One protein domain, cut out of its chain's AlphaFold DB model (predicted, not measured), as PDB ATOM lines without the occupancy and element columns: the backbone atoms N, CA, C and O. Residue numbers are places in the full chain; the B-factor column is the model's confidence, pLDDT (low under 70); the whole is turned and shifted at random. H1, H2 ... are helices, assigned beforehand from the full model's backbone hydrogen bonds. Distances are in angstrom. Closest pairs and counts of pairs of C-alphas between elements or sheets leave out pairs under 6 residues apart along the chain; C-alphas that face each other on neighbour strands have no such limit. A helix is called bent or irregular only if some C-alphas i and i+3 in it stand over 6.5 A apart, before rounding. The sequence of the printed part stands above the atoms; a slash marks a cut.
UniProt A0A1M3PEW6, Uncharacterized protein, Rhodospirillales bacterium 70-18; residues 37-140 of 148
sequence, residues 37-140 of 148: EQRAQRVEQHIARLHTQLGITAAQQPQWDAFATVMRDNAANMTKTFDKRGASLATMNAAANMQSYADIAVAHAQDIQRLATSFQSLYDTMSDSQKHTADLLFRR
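Overview. This is residues 37 to 140 of the 148 residues of an uncharacterized protein of Rhodospirillales bacterium 70-18 (UniProt A0A1M3PEW6). A long helical hairpin, H2 and H3 side by side, makes the length of a rod; at the end away from its turn, H1 packs on residues 64 to 75 of H2, and short H4 folds back near H1 and H3. The printed part has 104 residues with four named helices, H1 to H4 in chain order, and no named strand: all helix. It is loose, radius of gyration of the C-alphas 16.8 A, spanning 53 by 25 by 23 A.

Arrangement. Start at H1, residues 37 to 53, a hairpin with H2, residues 58 to 91; their closest C-alphas, Ile 47 and Ala 68, are 6.3 A apart. H2 and H3, residues 94 to 123, form another hairpin, at a shallow tilt of 3 degrees, closest at C-alphas 63 and 122, 5.1 A. H4, residues 128 to 139, is close but not clearly touching H3, C-alphas 123 and 131 being closest at 6.6 A. Every O i to N i+4 pair is within hydrogen-bond range in H1, H3 and H4; in H2, 26 of 30.

Along the chain. Find C-alpha 37 at (41.006, -54.418, -1.531); H1 runs 24.2 A. H2 runs 50.9 A, with a kink of 29 degrees near residue 65, and is irregular: C-alphas 87 and 90 are 7.5 A apart. H3 runs 43.1 A; H4 ends at C-alpha 139, (13.760, -54.912, -12.355).

Size, cuts and confidence. The C-alphas farthest apart, Thr 91 and Asp 128, are 53.0 A apart. The printed part has no cut, the three links are tight, and residue 140 is under 70 in pLDDT.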
ATOM      1  N   GLU A  37      40.722 -53.527  -0.399       90.00
ATOM      2  CA  GLU A  37      41.006 -54.418  -1.531       90.00
ATOM      3  C   GLU A  37      39.848 -55.389  -1.782       90.00
ATOM      4  O   GLU A  37      39.435 -55.593  -2.921       90.00
ATOM      5  N   GLN A  38      39.266 -55.954  -0.719       93.62
ATOM      6  CA  GLN A  38      38.110 -56.846  -0.836       93.62
ATOM      7  C   GLN A  38      36.877 -56.111  -1.372       93.62
ATOM      8  O   GLN A  38      36.113 -56.684  -2.153       93.62
ATOM      9  N   ARG A  39      36.674 -54.846  -0.981       91.44
ATOM     10  CA  ARG A  39      35.589 -54.014  -1.526       91.44
ATOM     11  C   ARG A  39      35.801 -53.740  -3.013       91.44
ATOM     12  O   ARG A  39      34.880 -53.974  -3.792       91.44
ATOM     13  N   ALA A  40      37.006 -53.336  -3.414       92.56
ATOM     14  CA  ALA A  40      37.343 -53.128  -4.823       92.56
ATOM     15  C   ALA A  40      37.143 -54.415  -5.643       92.56
ATOM     16  O   ALA A  40      36.485 -54.401  -6.680       92.56
ATOM     17  N   GLN A  41      37.593 -55.562  -5.129       96.44
ATOM     18  CA  GLN A  41      37.407 -56.849  -5.798       96.44
ATOM     19  C   GLN A  41      35.924 -57.210  -5.981       96.44
ATOM     20  O   GLN A  41      35.545 -57.746  -7.020       96.44
ATOM     21  N   ARG A  42      35.065 -56.918  -4.996       95.69
ATOM     22  CA  ARG A  42      33.610 -57.126  -5.115       95.69
ATOM     23  C   ARG A  42      33.002 -56.269  -6.224       95.69
ATOM     24  O   ARG A  42      32.136 -56.764  -6.944       95.69
ATOM     25  N   VAL A  43      33.460 -55.024  -6.365       97.31
ATOM     26  CA  VAL A  43      33.035 -54.120  -7.443       97.31
ATOM     27  C   VAL A  43      33.451 -54.687  -8.798       97.31
ATOM     28  O   VAL A  43      32.589 -54.871  -9.654       97.31
ATOM     29  N   GLU A  44      34.713 -55.087  -8.968       98.25
ATOM     30  CA  GLU A  44      35.180 -55.682 -10.230       98.25
ATOM     31  C   GLU A  44      34.449 -56.989 -10.572       98.25
ATOM     32  O   GLU A  44      34.048 -57.199 -11.714       98.25
ATOM     33  N   GLN A  45      34.193 -57.852  -9.581       98.38
ATOM     34  CA  GLN A  45      33.398 -59.073  -9.775       98.38
ATOM     35  C   GLN A  45      31.975 -58.764 -10.252       98.38
ATOM     36  O   GLN A  45      31.410 -59.513 -11.052       98.38
ATOM     37  N   HIS A  46      31.371 -57.692  -9.739       97.44
ATOM     38  CA  HIS A  46      30.042 -57.272 -10.154       97.44
ATOM     39  C   HIS A  46      30.045 -56.705 -11.577       97.44
ATOM     40  O   HIS A  46      29.207 -57.116 -12.380       97.44
ATOM     41  N   ILE A  47      31.014 -55.841 -11.897       98.38
ATOM     42  CA  ILE A  47      31.225 -55.271 -13.236       98.38
ATOM     43  C   ILE A  47      31.411 -56.395 -14.263       98.38
ATOM     44  O   ILE A  47      30.660 -56.469 -15.231       98.38
ATOM     45  N   ALA A  48      32.333 -57.331 -14.022       98.50
ATOM     46  CA  ALA A  48      32.600 -58.444 -14.938       98.50
ATOM     47  C   ALA A  48      31.368 -59.341 -15.161       98.50
ATOM     48  O   ALA A  48      31.088 -59.773 -16.283       98.50
ATOM     49  N   ARG A  49      30.595 -59.595 -14.097       98.25
ATOM     50  CA  ARG A  49      29.350 -60.363 -14.194       98.25
ATOM     51  C   ARG A  49      28.317 -59.641 -15.056       98.25
ATOM     52  O   ARG A  49      27.733 -60.277 -15.925       98.25
ATOM     53  N   LEU A  50      28.111 -58.342 -14.838       98.06
ATOM     54  CA  LEU A  50      27.175 -57.548 -15.633       98.06
ATOM     55  C   LEU A  50      27.600 -57.472 -17.105       98.06
ATOM     56  O   LEU A  50      26.745 -57.662 -17.964       98.06
ATOM     57  N   HIS A  51      28.893 -57.287 -17.401       98.50
ATOM     58  CA  HIS A  51      29.414 -57.297 -18.781       98.50
ATOM     59  C   HIS A  51      29.016 -58.580 -19.513       98.50
ATOM     60  O   HIS A  51      28.441 -58.543 -20.601       98.50
ATOM     61  N   THR A  52      29.239 -59.717 -18.848       98.44
ATOM     62  CA  THR A  52      28.913 -61.043 -19.382       98.44
ATOM     63  C   THR A  52      27.405 -61.222 -19.551       98.44
ATOM     64  O   THR A  52      26.949 -61.658 -20.603       98.44
ATOM     65  N   GLN A  53      26.613 -60.882 -18.529       97.50
ATOM     66  CA  GLN A  53      25.159 -61.070 -18.552       97.50
ATOM     67  C   GLN A  53      24.462 -60.186 -19.591       97.50
ATOM     68  O   GLN A  53      23.461 -60.603 -20.161       97.50
ATOM     69  N   LEU A  54      24.988 -58.986 -19.845       97.75
ATOM     70  CA  LEU A  54      24.472 -58.067 -20.860       97.75
ATOM     71  C   LEU A  54      24.983 -58.392 -22.273       97.75
ATOM     72  O   LEU A  54      24.522 -57.788 -23.242       97.75
ATOM     73  N   GLY A  55      25.928 -59.331 -22.403       98.12
ATOM     74  CA  GLY A  55      26.502 -59.729 -23.686       98.12
ATOM     75  C   GLY A  55      27.137 -58.554 -24.425       98.12
ATOM     76  O   GLY A  55      26.870 -58.366 -25.611       98.12
ATOM     77  N   ILE A  56      27.904 -57.722 -23.717       98.50
ATOM     78  CA  ILE A  56      28.505 -56.508 -24.281       98.50
ATOM     79  C   ILE A  56      29.398 -56.858 -25.477       98.50
ATOM     80  O   ILE A  56      30.296 -57.696 -25.389       98.50
ATOM     81  N   THR A  57      29.148 -56.193 -26.603       98.56
ATOM     82  CA  THR A  57      29.908 -56.378 -27.847       98.56
ATOM     83  C   THR A  57      31.083 -55.404 -27.945       98.56
ATOM     84  O   THR A  57      31.116 -54.379 -27.266       98.56
ATOM     85  N   ALA A  58      32.020 -55.662 -28.864       98.31
ATOM     86  CA  ALA A  58      33.142 -54.755 -29.123       98.31
ATOM     87  C   ALA A  58      32.688 -53.329 -29.501       98.31
ATOM     88  O   ALA A  58      33.323 -52.357 -29.103       98.31
ATOM     89  N   ALA A  59      31.563 -53.195 -30.212       97.94
ATOM     90  CA  ALA A  59      30.999 -51.897 -30.585       97.94
ATOM     91  C   ALA A  59      30.430 -51.114 -29.386       97.94
ATOM     92  O   ALA A  59      30.368 -49.891 -29.433       97.94
ATOM     93  N   GLN A  60      30.028 -51.813 -28.321       98.62
ATOM     94  CA  GLN A  60      29.449 -51.236 -27.100       98.62
ATOM     95  C   GLN A  60      30.504 -50.996 -26.008       98.62
ATOM     96  O   GLN A  60      30.200 -50.393 -24.978       98.62
ATOM     97  N   GLN A  61      31.737 -51.473 -26.210       98.44
ATOM     98  CA  GLN A  61      32.807 -51.411 -25.215       98.44
ATOM     99  C   GLN A  61      33.090 -49.982 -24.711       98.44
ATOM    100  O   GLN A  61      33.214 -49.826 -23.497       98.44
ATOM    101  N   PRO A  62      33.107 -48.924 -25.550       98.56
ATOM    102  CA  PRO A  62      33.328 -47.563 -25.056       98.56
ATOM    103  C   PRO A  62      32.254 -47.095 -24.059       98.56
ATOM    104  O   PRO A  62      32.569 -46.508 -23.023       98.56
ATOM    105  N   GLN A  63      30.980 -47.379 -24.340       98.62
ATOM    106  CA  GLN A  63      29.860 -47.039 -23.458       98.62
ATOM    107  C   GLN A  63      29.878 -47.898 -22.194       98.62
ATOM    108  O   GLN A  63      29.597 -47.404 -21.100       98.62
ATOM    109  N   TRP A  64      30.253 -49.171 -22.327       98.75
ATOM    110  CA  TRP A  64      30.448 -50.053 -21.187       98.75
ATOM    111  C   TRP A  64      31.559 -49.555 -20.257       98.75
ATOM    112  O   TRP A  64      31.354 -49.504 -19.047       98.75
ATOM    113  N   ASP A  65      32.711 -49.157 -20.795       98.75
ATOM    114  CA  ASP A  65      33.844 -48.688 -19.994       98.75
ATOM    115  C   ASP A  65      33.495 -47.408 -19.226       98.75
ATOM    116  O   ASP A  65      33.849 -47.272 -18.049       98.75
ATOM    117  N   ALA A  66      32.729 -46.504 -19.845       98.69
ATOM    118  CA  ALA A  66      32.192 -45.325 -19.171       98.69
ATOM    119  C   ALA A  66      31.237 -45.709 -18.026       98.69
ATOM    120  O   ALA A  66      31.365 -45.198 -16.910       98.69
ATOM    121  N   PHE A  67      30.317 -46.650 -18.261       98.69
ATOM    122  CA  PHE A  67      29.410 -47.159 -17.230       98.69
ATOM    123  C   PHE A  67      30.167 -47.834 -16.070       98.69
ATOM    124  O   PHE A  67      29.943 -47.505 -14.902       98.69
ATOM    125  N   ALA A  68      31.124 -48.713 -16.376       98.75
ATOM    126  CA  ALA A  68      31.958 -49.402 -15.394       98.75
ATOM    127  C   ALA A  68      32.828 -48.431 -14.580       98.75
ATOM    128  O   ALA A  68      33.015 -48.626 -13.378       98.75
ATOM    129  N   THR A  69      33.330 -47.363 -15.202       98.75
ATOM    130  CA  THR A  69      34.060 -46.296 -14.501       98.75
ATOM    131  C   THR A  69      33.164 -45.608 -13.475       98.75
ATOM    132  O   THR A  69      33.535 -45.529 -12.306       98.75
ATOM    133  N   VAL A  70      31.935 -45.239 -13.852       98.69
ATOM    134  CA  VAL A  70      30.972 -44.645 -12.909       98.69
ATOM    135  C   VAL A  70      30.652 -45.590 -11.743       98.69
ATOM    136  O   VAL A  70      30.563 -45.142 -10.600       98.69
ATOM    137  N   MET A  71      30.529 -46.901 -11.986       98.31
ATOM    138  CA  MET A  71      30.343 -47.886 -10.909       98.31
ATOM    139  C   MET A  71      31.506 -47.879  -9.903       98.31
ATOM    140  O   MET A  71      31.263 -47.910  -8.691       98.31
ATOM    141  N   ARG A  72      32.755 -47.825 -10.386       98.50
ATOM    142  CA  ARG A  72      33.958 -47.771  -9.536       98.50
ATOM    143  C   ARG A  72      34.036 -46.472  -8.748       98.50
ATOM    144  O   ARG A  72      34.233 -46.513  -7.534       98.50
ATOM    145  N   ASP A  73      33.828 -45.346  -9.420       98.19
ATOM    146  CA  ASP A  73      33.904 -44.017  -8.812       98.19
ATOM    147  C   ASP A  73      32.856 -43.850  -7.711       98.19
ATOM    148  O   ASP A  73      33.169 -43.384  -6.614       98.19
ATOM    149  N   ASN A  74      31.627 -44.310  -7.955       97.94
ATOM    150  CA  ASN A  74      30.567 -44.306  -6.952       97.94
ATOM    151  C   ASN A  74      30.927 -45.187  -5.742       97.94
ATOM    152  O   ASN A  74      30.777 -44.766  -4.595       97.94
ATOM    153  N   ALA A  75      31.463 -46.392  -5.966       96.19
ATOM    154  CA  ALA A  75      31.892 -47.265  -4.871       96.19
ATOM    155  C   ALA A  75      33.028 -46.644  -4.032       96.19
ATOM    156  O   ALA A  75      33.027 -46.753  -2.798       96.19
ATOM    157  N   ALA A  76      33.977 -45.964  -4.682       96.00
ATOM    158  CA  ALA A  76      35.058 -45.243  -4.017       96.00
ATOM    159  C   ALA A  76      34.536 -44.031  -3.226       96.00
ATOM    160  O   ALA A  76      34.912 -43.847  -2.063       96.00
ATOM    161  N   ASN A  77      33.630 -43.243  -3.814       96.31
ATOM    162  CA  ASN A  77      33.007 -42.090  -3.165       96.31
ATOM    163  C   ASN A  77      32.246 -42.497  -1.898       96.31
ATOM    164  O   ASN A  77      32.436 -41.921  -0.821       96.31
ATOM    165  N   MET A  78      31.435 -43.548  -1.998       94.06
ATOM    166  CA  MET A  78      30.659 -44.043  -0.870       94.06
ATOM    167  C   MET A  78      31.556 -44.627   0.231       94.06
ATOM    168  O   MET A  78      31.356 -44.337   1.411       94.06
ATOM    169  N   THR A  79      32.610 -45.362  -0.145       93.12
ATOM    170  CA  THR A  79      33.638 -45.840   0.796       93.12
ATOM    171  C   THR A  79      34.261 -44.677   1.568       93.12
ATOM    172  O   THR A  79      34.242 -44.675   2.796       93.12
ATOM    173  N   LYS A  80      34.732 -43.640   0.863       92.81
ATOM    174  CA  LYS A  80      35.319 -42.439   1.477       92.81
ATOM    175  C   LYS A  80      34.344 -41.739   2.425       92.81
ATOM    176  O   LYS A  80      34.747 -41.254   3.482       92.81
ATOM    177  N   THR A  81      33.066 -41.681   2.054       93.38
ATOM    178  CA  THR A  81      32.020 -41.037   2.856       93.38
ATOM    179  C   THR A  81      31.788 -41.796   4.166       93.38
ATOM    180  O   THR A  81      31.757 -41.184   5.238       93.38
ATOM    181  N   PHE A  82      31.713 -43.129   4.109       91.88
ATOM    182  CA  PHE A  82      31.588 -43.970   5.301       91.88
ATOM    183  C   PHE A  82      32.849 -43.980   6.168       91.88
ATOM    184  O   PHE A  82      32.723 -43.889   7.388       91.88
ATOM    185  N   ASP A  83      34.044 -44.012   5.574       92.00
ATOM    186  CA  ASP A  83      35.311 -43.959   6.315       92.00
ATOM    187  C   ASP A  83      35.446 -42.625   7.073       92.00
ATOM    188  O   ASP A  83      35.742 -42.610   8.272       92.00
ATOM    189  N   LYS A  84      35.130 -41.494   6.418       91.31
ATOM    190  CA  LYS A  84      35.117 -40.165   7.055       91.31
ATOM    191  C   LYS A  84      34.140 -40.113   8.227       91.31
ATOM    192  O   LYS A  84      34.477 -39.585   9.291       91.31
ATOM    193  N   ARG A  85      32.931 -40.651   8.046       93.69
ATOM    194  CA  ARG A  85      31.935 -40.724   9.120       93.69
ATOM    195  C   ARG A  85      32.428 -41.609  10.261       93.69
ATOM    196  O   ARG A  85      32.366 -41.183  11.404       93.69
ATOM    197  N   GLY A  86      32.961 -42.795   9.969       92.38
ATOM    198  CA  GLY A  86      33.501 -43.712  10.975       92.38
ATOM    199  C   GLY A  86      34.594 -43.073  11.837       92.38
ATOM    200  O   GLY A  86      34.556 -43.201  13.058       92.38
ATOM    201  N   ALA A  87      35.500 -42.308  11.221       93.25
ATOM    202  CA  ALA A  87      36.580 -41.607  11.920       93.25
ATOM    203  C   ALA A  87      36.106 -40.447  12.820       93.25
ATOM    204  O   ALA A  87      36.821 -40.058  13.740       93.25
ATOM    205  N   SER A  88      34.923 -39.881  12.563       92.88
ATOM    206  CA  SER A  88      34.407 -38.695  13.269       92.88
ATOM    207  C   SER A  88      33.186 -38.972  14.150       92.88
ATOM    208  O   SER A  88      32.837 -38.145  14.987       92.88
ATOM    209  N   LEU A  89      32.556 -40.142  14.023       93.69
ATOM    210  CA  LEU A  89      31.299 -40.468  14.702       93.69
ATOM    211  C   LEU A  89      31.390 -40.343  16.229       93.69
ATOM    212  O   LEU A  89      30.451 -39.861  16.853       93.69
ATOM    213  N   ALA A  90      32.517 -40.742  16.825       95.38
ATOM    214  CA  ALA A  90      32.716 -40.718  18.277       95.38
ATOM    215  C   ALA A  90      32.751 -39.298  18.875       95.38
ATOM    216  O   ALA A  90      32.570 -39.147  20.081       95.38
ATOM    217  N   THR A  91      32.986 -38.267  18.057       96.31
ATOM    218  CA  THR A  91      33.085 -36.866  18.501       96.31
ATOM    219  C   THR A  91      31.906 -36.004  18.041       96.31
ATOM    220  O   THR A  91      31.830 -34.826  18.390       96.31
ATOM    221  N   MET A  92      30.961 -36.568  17.280       97.00
ATOM    222  CA  MET A  92      29.771 -35.856  16.813       97.00
ATOM    223  C   MET A  92      28.727 -35.698  17.923       97.00
ATOM    224  O   MET A  92      28.389 -36.650  18.624       97.00
ATOM    225  N   ASN A  93      28.124 -34.509  18.017       97.88
ATOM    226  CA  ASN A  93      26.864 -34.335  18.743       97.88
ATOM    227  C   ASN A  93      25.673 -34.874  17.916       97.88
ATOM    228  O   ASN A  93      25.817 -35.225  16.744       97.88
ATOM    229  N   ALA A  94      24.476 -34.922  18.512       97.88
ATOM    230  CA  ALA A  94      23.289 -35.484  17.861       97.88
ATOM    231  C   ALA A  94      22.920 -34.783  16.537       97.88
ATOM    232  O   ALA A  94      22.584 -35.454  15.561       97.88
ATOM    233  N   ALA A  95      23.034 -33.453  16.473       98.19
ATOM    234  CA  ALA A  95      22.739 -32.692  15.259       98.19
ATOM    235  C   ALA A  95      23.739 -33.006  14.132       98.19
ATOM    236  O   ALA A  95      23.333 -33.280  13.004       98.19
ATOM    237  N   ALA A  96      25.038 -33.055  14.439       96.81
ATOM    238  CA  ALA A  96      26.087 -33.412  13.481       96.81
ATOM    239  C   ALA A  96      25.973 -34.871  13.002       96.81
ATOM    240  O   ALA A  96      26.191 -35.178  11.825       96.81
ATOM    241  N   ASN A  97      25.579 -35.777  13.899       96.56
ATOM    242  CA  ASN A  97      25.289 -37.160  13.543       96.56
ATOM    243  C   ASN A  97      24.131 -37.237  12.531       96.56
ATOM    244  O   ASN A  97      24.237 -37.947  11.527       96.56
ATOM    245  N   MET A  98      23.061 -36.464  12.748       97.50
ATOM    246  CA  MET A  98      21.952 -36.426  11.800       97.50
ATOM    247  C   MET A  98      22.321 -35.789  10.464       97.50
ATOM    248  O   MET A  98      21.972 -36.339   9.419       97.50
ATOM    249  N   GLN A  99      23.079 -34.692  10.480       96.44
ATOM    250  CA  GLN A  99      23.541 -34.056   9.249       96.44
ATOM    251  C   GLN A  99      24.389 -35.015   8.405       96.44
ATOM    252  O   GLN A  99      24.174 -35.138   7.205       96.44
ATOM    253  N   SER A 100      25.289 -35.777   9.025       96.06
ATOM    254  CA  SER A 100      26.124 -36.717   8.269       96.06
ATOM    255  C   SER A 100      25.344 -37.896   7.668       96.06
ATOM    256  O   SER A 100      25.799 -38.471   6.683       96.06
ATOM    257  N   TYR A 101      24.162 -38.248   8.190       95.38
ATOM    258  CA  TYR A 101      23.252 -39.160   7.483       95.38
ATOM    259  C   TYR A 101      22.626 -38.504   6.250       95.38
ATOM    260  O   TYR A 101      22.547 -39.145   5.201       95.38
ATOM    261  N   ALA A 102      22.197 -37.244   6.366       97.12
ATOM    262  CA  ALA A 102      21.666 -36.492   5.231       97.12
ATOM    263  C   ALA A 102      22.719 -36.359   4.118       97.12
ATOM    264  O   ALA A 102      22.414 -36.624   2.957       97.12
ATOM    265  N   ASP A 103      23.971 -36.070   4.475       95.62
ATOM    266  CA  ASP A 103      25.078 -35.964   3.520       95.62
ATOM    267  C   ASP A 103      25.332 -37.291   2.784       95.62
ATOM    268  O   ASP A 103      25.524 -37.296   1.568       95.62
ATOM    269  N   ILE A 104      25.274 -38.432   3.488       96.38
ATOM    270  CA  ILE A 104      25.368 -39.766   2.867       96.38
ATOM    271  C   ILE A 104      24.222 -39.989   1.879       96.38
ATOM    272  O   ILE A 104      24.450 -40.487   0.776       96.38
ATOM    273  N   ALA A 105      22.992 -39.631   2.253       97.38
ATOM    274  CA  ALA A 105      21.834 -39.797   1.382       97.38
ATOM    275  C   ALA A 105      21.950 -38.938   0.112       97.38
ATOM    276  O   ALA A 105      21.678 -39.430  -0.983       97.38
ATOM    277  N   VAL A 106      22.412 -37.691   0.246       97.38
ATOM    278  CA  VAL A 106      22.674 -36.793  -0.890       97.38
ATOM    279  C   VAL A 106      23.765 -37.363  -1.794       97.38
ATOM    280  O   VAL A 106      23.554 -37.458  -3.003       97.38
ATOM    281  N   ALA A 107      24.897 -37.792  -1.228       96.56
ATOM    282  CA  ALA A 107      25.978 -38.405  -1.998       96.56
ATOM    283  C   ALA A 107      25.483 -39.644  -2.760       96.56
ATOM    284  O   ALA A 107      25.727 -39.779  -3.954       96.56
ATOM    285  N   HIS A 108      24.702 -40.505  -2.104       96.94
ATOM    286  CA  HIS A 108      24.151 -41.700  -2.735       96.94
ATOM    287  C   HIS A 108      23.171 -41.373  -3.869       96.94
ATOM    288  O   HIS A 108      23.213 -42.014  -4.918       96.94
ATOM    289  N   ALA A 109      22.315 -40.363  -3.699       98.06
ATOM    290  CA  ALA A 109      21.411 -39.922  -4.757       98.06
ATOM    291  C   ALA A 109      22.183 -39.411  -5.987       98.06
ATOM    292  O   ALA A 109      21.845 -39.761  -7.117       98.06
ATOM    293  N   GLN A 110      23.254 -38.640  -5.772       98.00
ATOM    294  CA  GLN A 110      24.125 -38.159  -6.847       98.00
ATOM    295  C   GLN A 110      24.857 -39.308  -7.551       98.00
ATOM    296  O   GLN A 110      24.947 -39.320  -8.780       98.00
ATOM    297  N   ASP A 111      25.354 -40.286  -6.791       97.75
ATOM    298  CA  ASP A 111      25.981 -41.497  -7.323       97.75
ATOM    299  C   ASP A 111      24.995 -42.262  -8.227       97.75
ATOM    300  O   ASP A 111      25.320 -42.572  -9.378       97.75
ATOM    301  N   ILE A 112      23.765 -42.500  -7.753       96.75
ATOM    302  CA  ILE A 112      22.706 -43.165  -8.531       96.75
ATOM    303  C   ILE A 112      22.368 -42.367  -9.790       96.75
ATOM    304  O   ILE A 112      22.214 -42.959 -10.856       96.75
ATOM    305  N   GLN A 113      22.283 -41.038  -9.705       98.31
ATOM    306  CA  GLN A 113      21.984 -40.205 -10.868       98.31
ATOM    307  C   GLN A 113      23.067 -40.330 -11.947       98.31
ATOM    308  O   GLN A 113      22.740 -40.504 -13.119       98.31
ATOM    309  N   ARG A 114      24.353 -40.307 -11.571       98.38
ATOM    310  CA  ARG A 114      25.451 -40.525 -12.531       98.38
ATOM    311  C   ARG A 114      25.392 -41.917 -13.150       98.38
ATOM    312  O   ARG A 114      25.602 -42.047 -14.354       98.38
ATOM    313  N   LEU A 115      25.086 -42.932 -12.340       97.44
ATOM    314  CA  LEU A 115      24.955 -44.313 -12.803       97.44
ATOM    315  C   LEU A 115      23.792 -44.475 -13.788       97.44
ATOM    316  O   LEU A 115      23.952 -45.131 -14.810       97.44
ATOM    317  N   ALA A 116      22.643 -43.857 -13.507       98.00
ATOM    318  CA  ALA A 116      21.482 -43.880 -14.390       98.00
ATOM    319  C   ALA A 116      21.786 -43.205 -15.735       98.00
ATOM    320  O   ALA A 116      21.483 -43.767 -16.785       98.00
ATOM    321  N   THR A 117      22.447 -42.044 -15.713       98.31
ATOM    322  CA  THR A 117      22.846 -41.335 -16.936       98.31
ATOM    323  C   THR A 117      23.809 -42.159 -17.792       98.31
ATOM    324  O   THR A 117      23.595 -42.281 -18.995       98.31
ATOM    325  N   SER A 118      24.860 -42.749 -17.207       98.38
ATOM    326  CA  SER A 118      25.806 -43.565 -17.983       98.38
ATOM    327  C   SER A 118      25.186 -44.878 -18.466       98.38
ATOM    328  O   SER A 118      25.486 -45.323 -19.574       98.38
ATOM    329  N   PHE A 119      24.283 -45.465 -17.677       98.31
ATOM    330  CA  PHE A 119      23.529 -46.641 -18.091       98.31
ATOM    331  C   PHE A 119      22.615 -46.347 -19.277       98.31
ATOM    332  O   PHE A 119      22.568 -47.162 -20.190       98.31
ATOM    333  N   GLN A 120      21.937 -45.194 -19.305       98.38
ATOM    334  CA  GLN A 120      21.095 -44.804 -20.439       98.38
ATOM    335  C   GLN A 120      21.904 -44.779 -21.742       98.38
ATOM    336  O   GLN A 120      21.513 -45.415 -22.717       98.38
ATOM    337  N   SER A 121      23.084 -44.149 -21.726       98.19
ATOM    338  CA  SER A 121      23.984 -44.118 -22.886       98.19
ATOM    339  C   SER A 121      24.396 -45.513 -23.359       98.19
ATOM    340  O   SER A 121      24.533 -45.741 -24.559       98.19
ATOM    341  N   LEU A 122      24.601 -46.458 -22.438       98.62
ATOM    342  CA  LEU A 122      24.881 -47.851 -22.782       98.62
ATOM    343  C   LEU A 122      23.629 -48.553 -23.337       98.62
ATOM    344  O   LEU A 122      23.706 -49.212 -24.375       98.62
ATOM    345  N   TYR A 123      22.483 -48.392 -22.680       98.50
ATOM    346  CA  TYR A 123      21.208 -49.013 -23.040       98.50
ATOM    347  C   TYR A 123      20.750 -48.609 -24.444       98.50
ATOM    348  O   TYR A 123      20.258 -49.445 -25.200       98.50
ATOM    349  N   ASP A 124      20.985 -47.362 -24.846       98.50
ATOM    350  CA  ASP A 124      20.628 -46.871 -26.181       98.50
ATOM    351  C   ASP A 124      21.387 -47.592 -27.309       98.50
ATOM    352  O   ASP A 124      20.879 -47.690 -28.425       98.50
ATOM    353  N   THR A 125      22.554 -48.175 -27.011       98.31
ATOM    354  CA  THR A 125      23.355 -48.966 -27.965       98.31
ATOM    355  C   THR A 125      23.015 -50.459 -27.983       98.31
ATOM    356  O   THR A 125      23.580 -51.218 -28.777       98.31
ATOM    357  N   MET A 126      22.126 -50.914 -27.098       98.50
ATOM    358  CA  MET A 126      21.758 -52.322 -26.968       98.50
ATOM    359  C   MET A 126      20.716 -52.748 -28.004       98.50
ATOM    360  O   MET A 126      19.786 -52.007 -28.325       98.50
ATOM    361  N   SER A 127      20.842 -53.990 -28.477       98.56
ATOM    362  CA  SER A 127      19.776 -54.669 -29.227       98.56
ATOM    363  C   SER A 127      18.554 -54.938 -28.342       98.56
ATOM    364  O   SER A 127      18.668 -54.972 -27.117       98.56
ATOM    365  N   ASP A 128      17.395 -55.218 -28.940       98.50
ATOM    366  CA  ASP A 128      16.159 -55.496 -28.188       98.50
ATOM    367  C   ASP A 128      16.304 -56.679 -27.216       98.50
ATOM    368  O   ASP A 128      15.806 -56.638 -26.092       98.50
ATOM    369  N   SER A 129      17.054 -57.714 -27.609       97.94
ATOM    370  CA  SER A 129      17.347 -58.866 -26.745       97.94
ATOM    371  C   SER A 129      18.212 -58.480 -25.533       97.94
ATOM    372  O   SER A 129      17.946 -58.892 -24.398       97.94
ATOM    373  N   GLN A 130      19.226 -57.635 -25.747       98.31
ATOM    374  CA  GLN A 130      20.063 -57.113 -24.665       98.31
ATOM    375  C   GLN A 130      19.267 -56.188 -23.739       98.31
ATOM    376  O   GLN A 130      19.373 -56.327 -22.523       98.31
ATOM    377  N   LYS A 131      18.419 -55.310 -24.291       98.56
ATOM    378  CA  LYS A 131      17.510 -54.443 -23.524       98.56
ATOM    379  C   LYS A 131      16.557 -55.257 -22.656       98.56
ATOM    380  O   LYS A 131      16.468 -55.009 -21.461       98.56
ATOM    381  N   HIS A 132      15.945 -56.306 -23.205       97.75
ATOM    382  CA  HIS A 132      15.104 -57.217 -22.427       97.75
ATOM    383  C   HIS A 132      15.873 -57.877 -21.270       97.75
ATOM    384  O   HIS A 132      15.383 -57.945 -20.140       97.75
ATOM    385  N   THR A 133      17.100 -58.334 -21.531       96.81
ATOM    386  CA  THR A 133      17.967 -58.918 -20.497       96.81
ATOM    387  C   THR A 133      18.309 -57.895 -19.414       96.81
ATOM    388  O   THR A 133      18.191 -58.189 -18.223       96.81
ATOM    389  N   ALA A 134      18.675 -56.678 -19.815       97.00
ATOM    390  CA  ALA A 134      18.945 -55.570 -18.914       97.00
ATOM    391  C   ALA A 134      17.726 -55.248 -18.037       97.00
ATOM    392  O   ALA A 134      17.838 -55.225 -16.810       97.00
ATOM    393  N   ASP A 135      16.544 -55.108 -18.635       96.88
ATOM    394  CA  ASP A 135      15.302 -54.834 -17.916       96.88
ATOM    395  C   ASP A 135      15.030 -55.889 -16.837       96.88
ATOM    396  O   ASP A 135      14.644 -55.547 -15.720       96.88
ATOM    397  N   LEU A 136      15.261 -57.175 -17.125       95.25
ATOM    398  CA  LEU A 136      15.090 -58.256 -16.149       95.25
ATOM    399  C   LEU A 136      16.108 -58.194 -15.003       95.25
ATOM    400  O   LEU A 136      15.738 -58.429 -13.847       95.25
ATOM    401  N   LEU A 137      17.373 -57.894 -15.313       93.31
ATOM    402  CA  LEU A 137      18.440 -57.781 -14.316       93.31
ATOM    403  C   LEU A 137      18.161 -56.635 -13.336       93.31
ATOM    404  O   LEU A 137      18.263 -56.837 -12.126       93.31
ATOM    405  N   PHE A 138      17.747 -55.470 -13.841       89.31
ATOM    406  CA  PHE A 138      17.542 -54.271 -13.020       89.31
ATOM    407  C   PHE A 138      16.135 -54.171 -12.402       89.31
ATOM    408  O   PHE A 138      15.973 -53.558 -11.347       89.31
ATOM    409  N   ARG A 139      15.113 -54.843 -12.957       85.06
ATOM    410  CA  ARG A 139      13.760 -54.912 -12.355       85.06
ATOM    411  C   ARG A 139      13.719 -55.717 -11.060       85.06
ATOM    412  O   ARG A 139      12.881 -55.449 -10.205       85.06
ATOM    413  N   ARG A 140      14.605 -56.704 -10.892       59.41
ATOM    414  CA  ARG A 140      14.670 -57.553  -9.685       59.41
ATOM    415  C   ARG A 140      15.324 -56.877  -8.480       59.41
ATOM    416  O   ARG A 140      15.507 -57.534  -7.458       59.41
TER     417      ARG A 140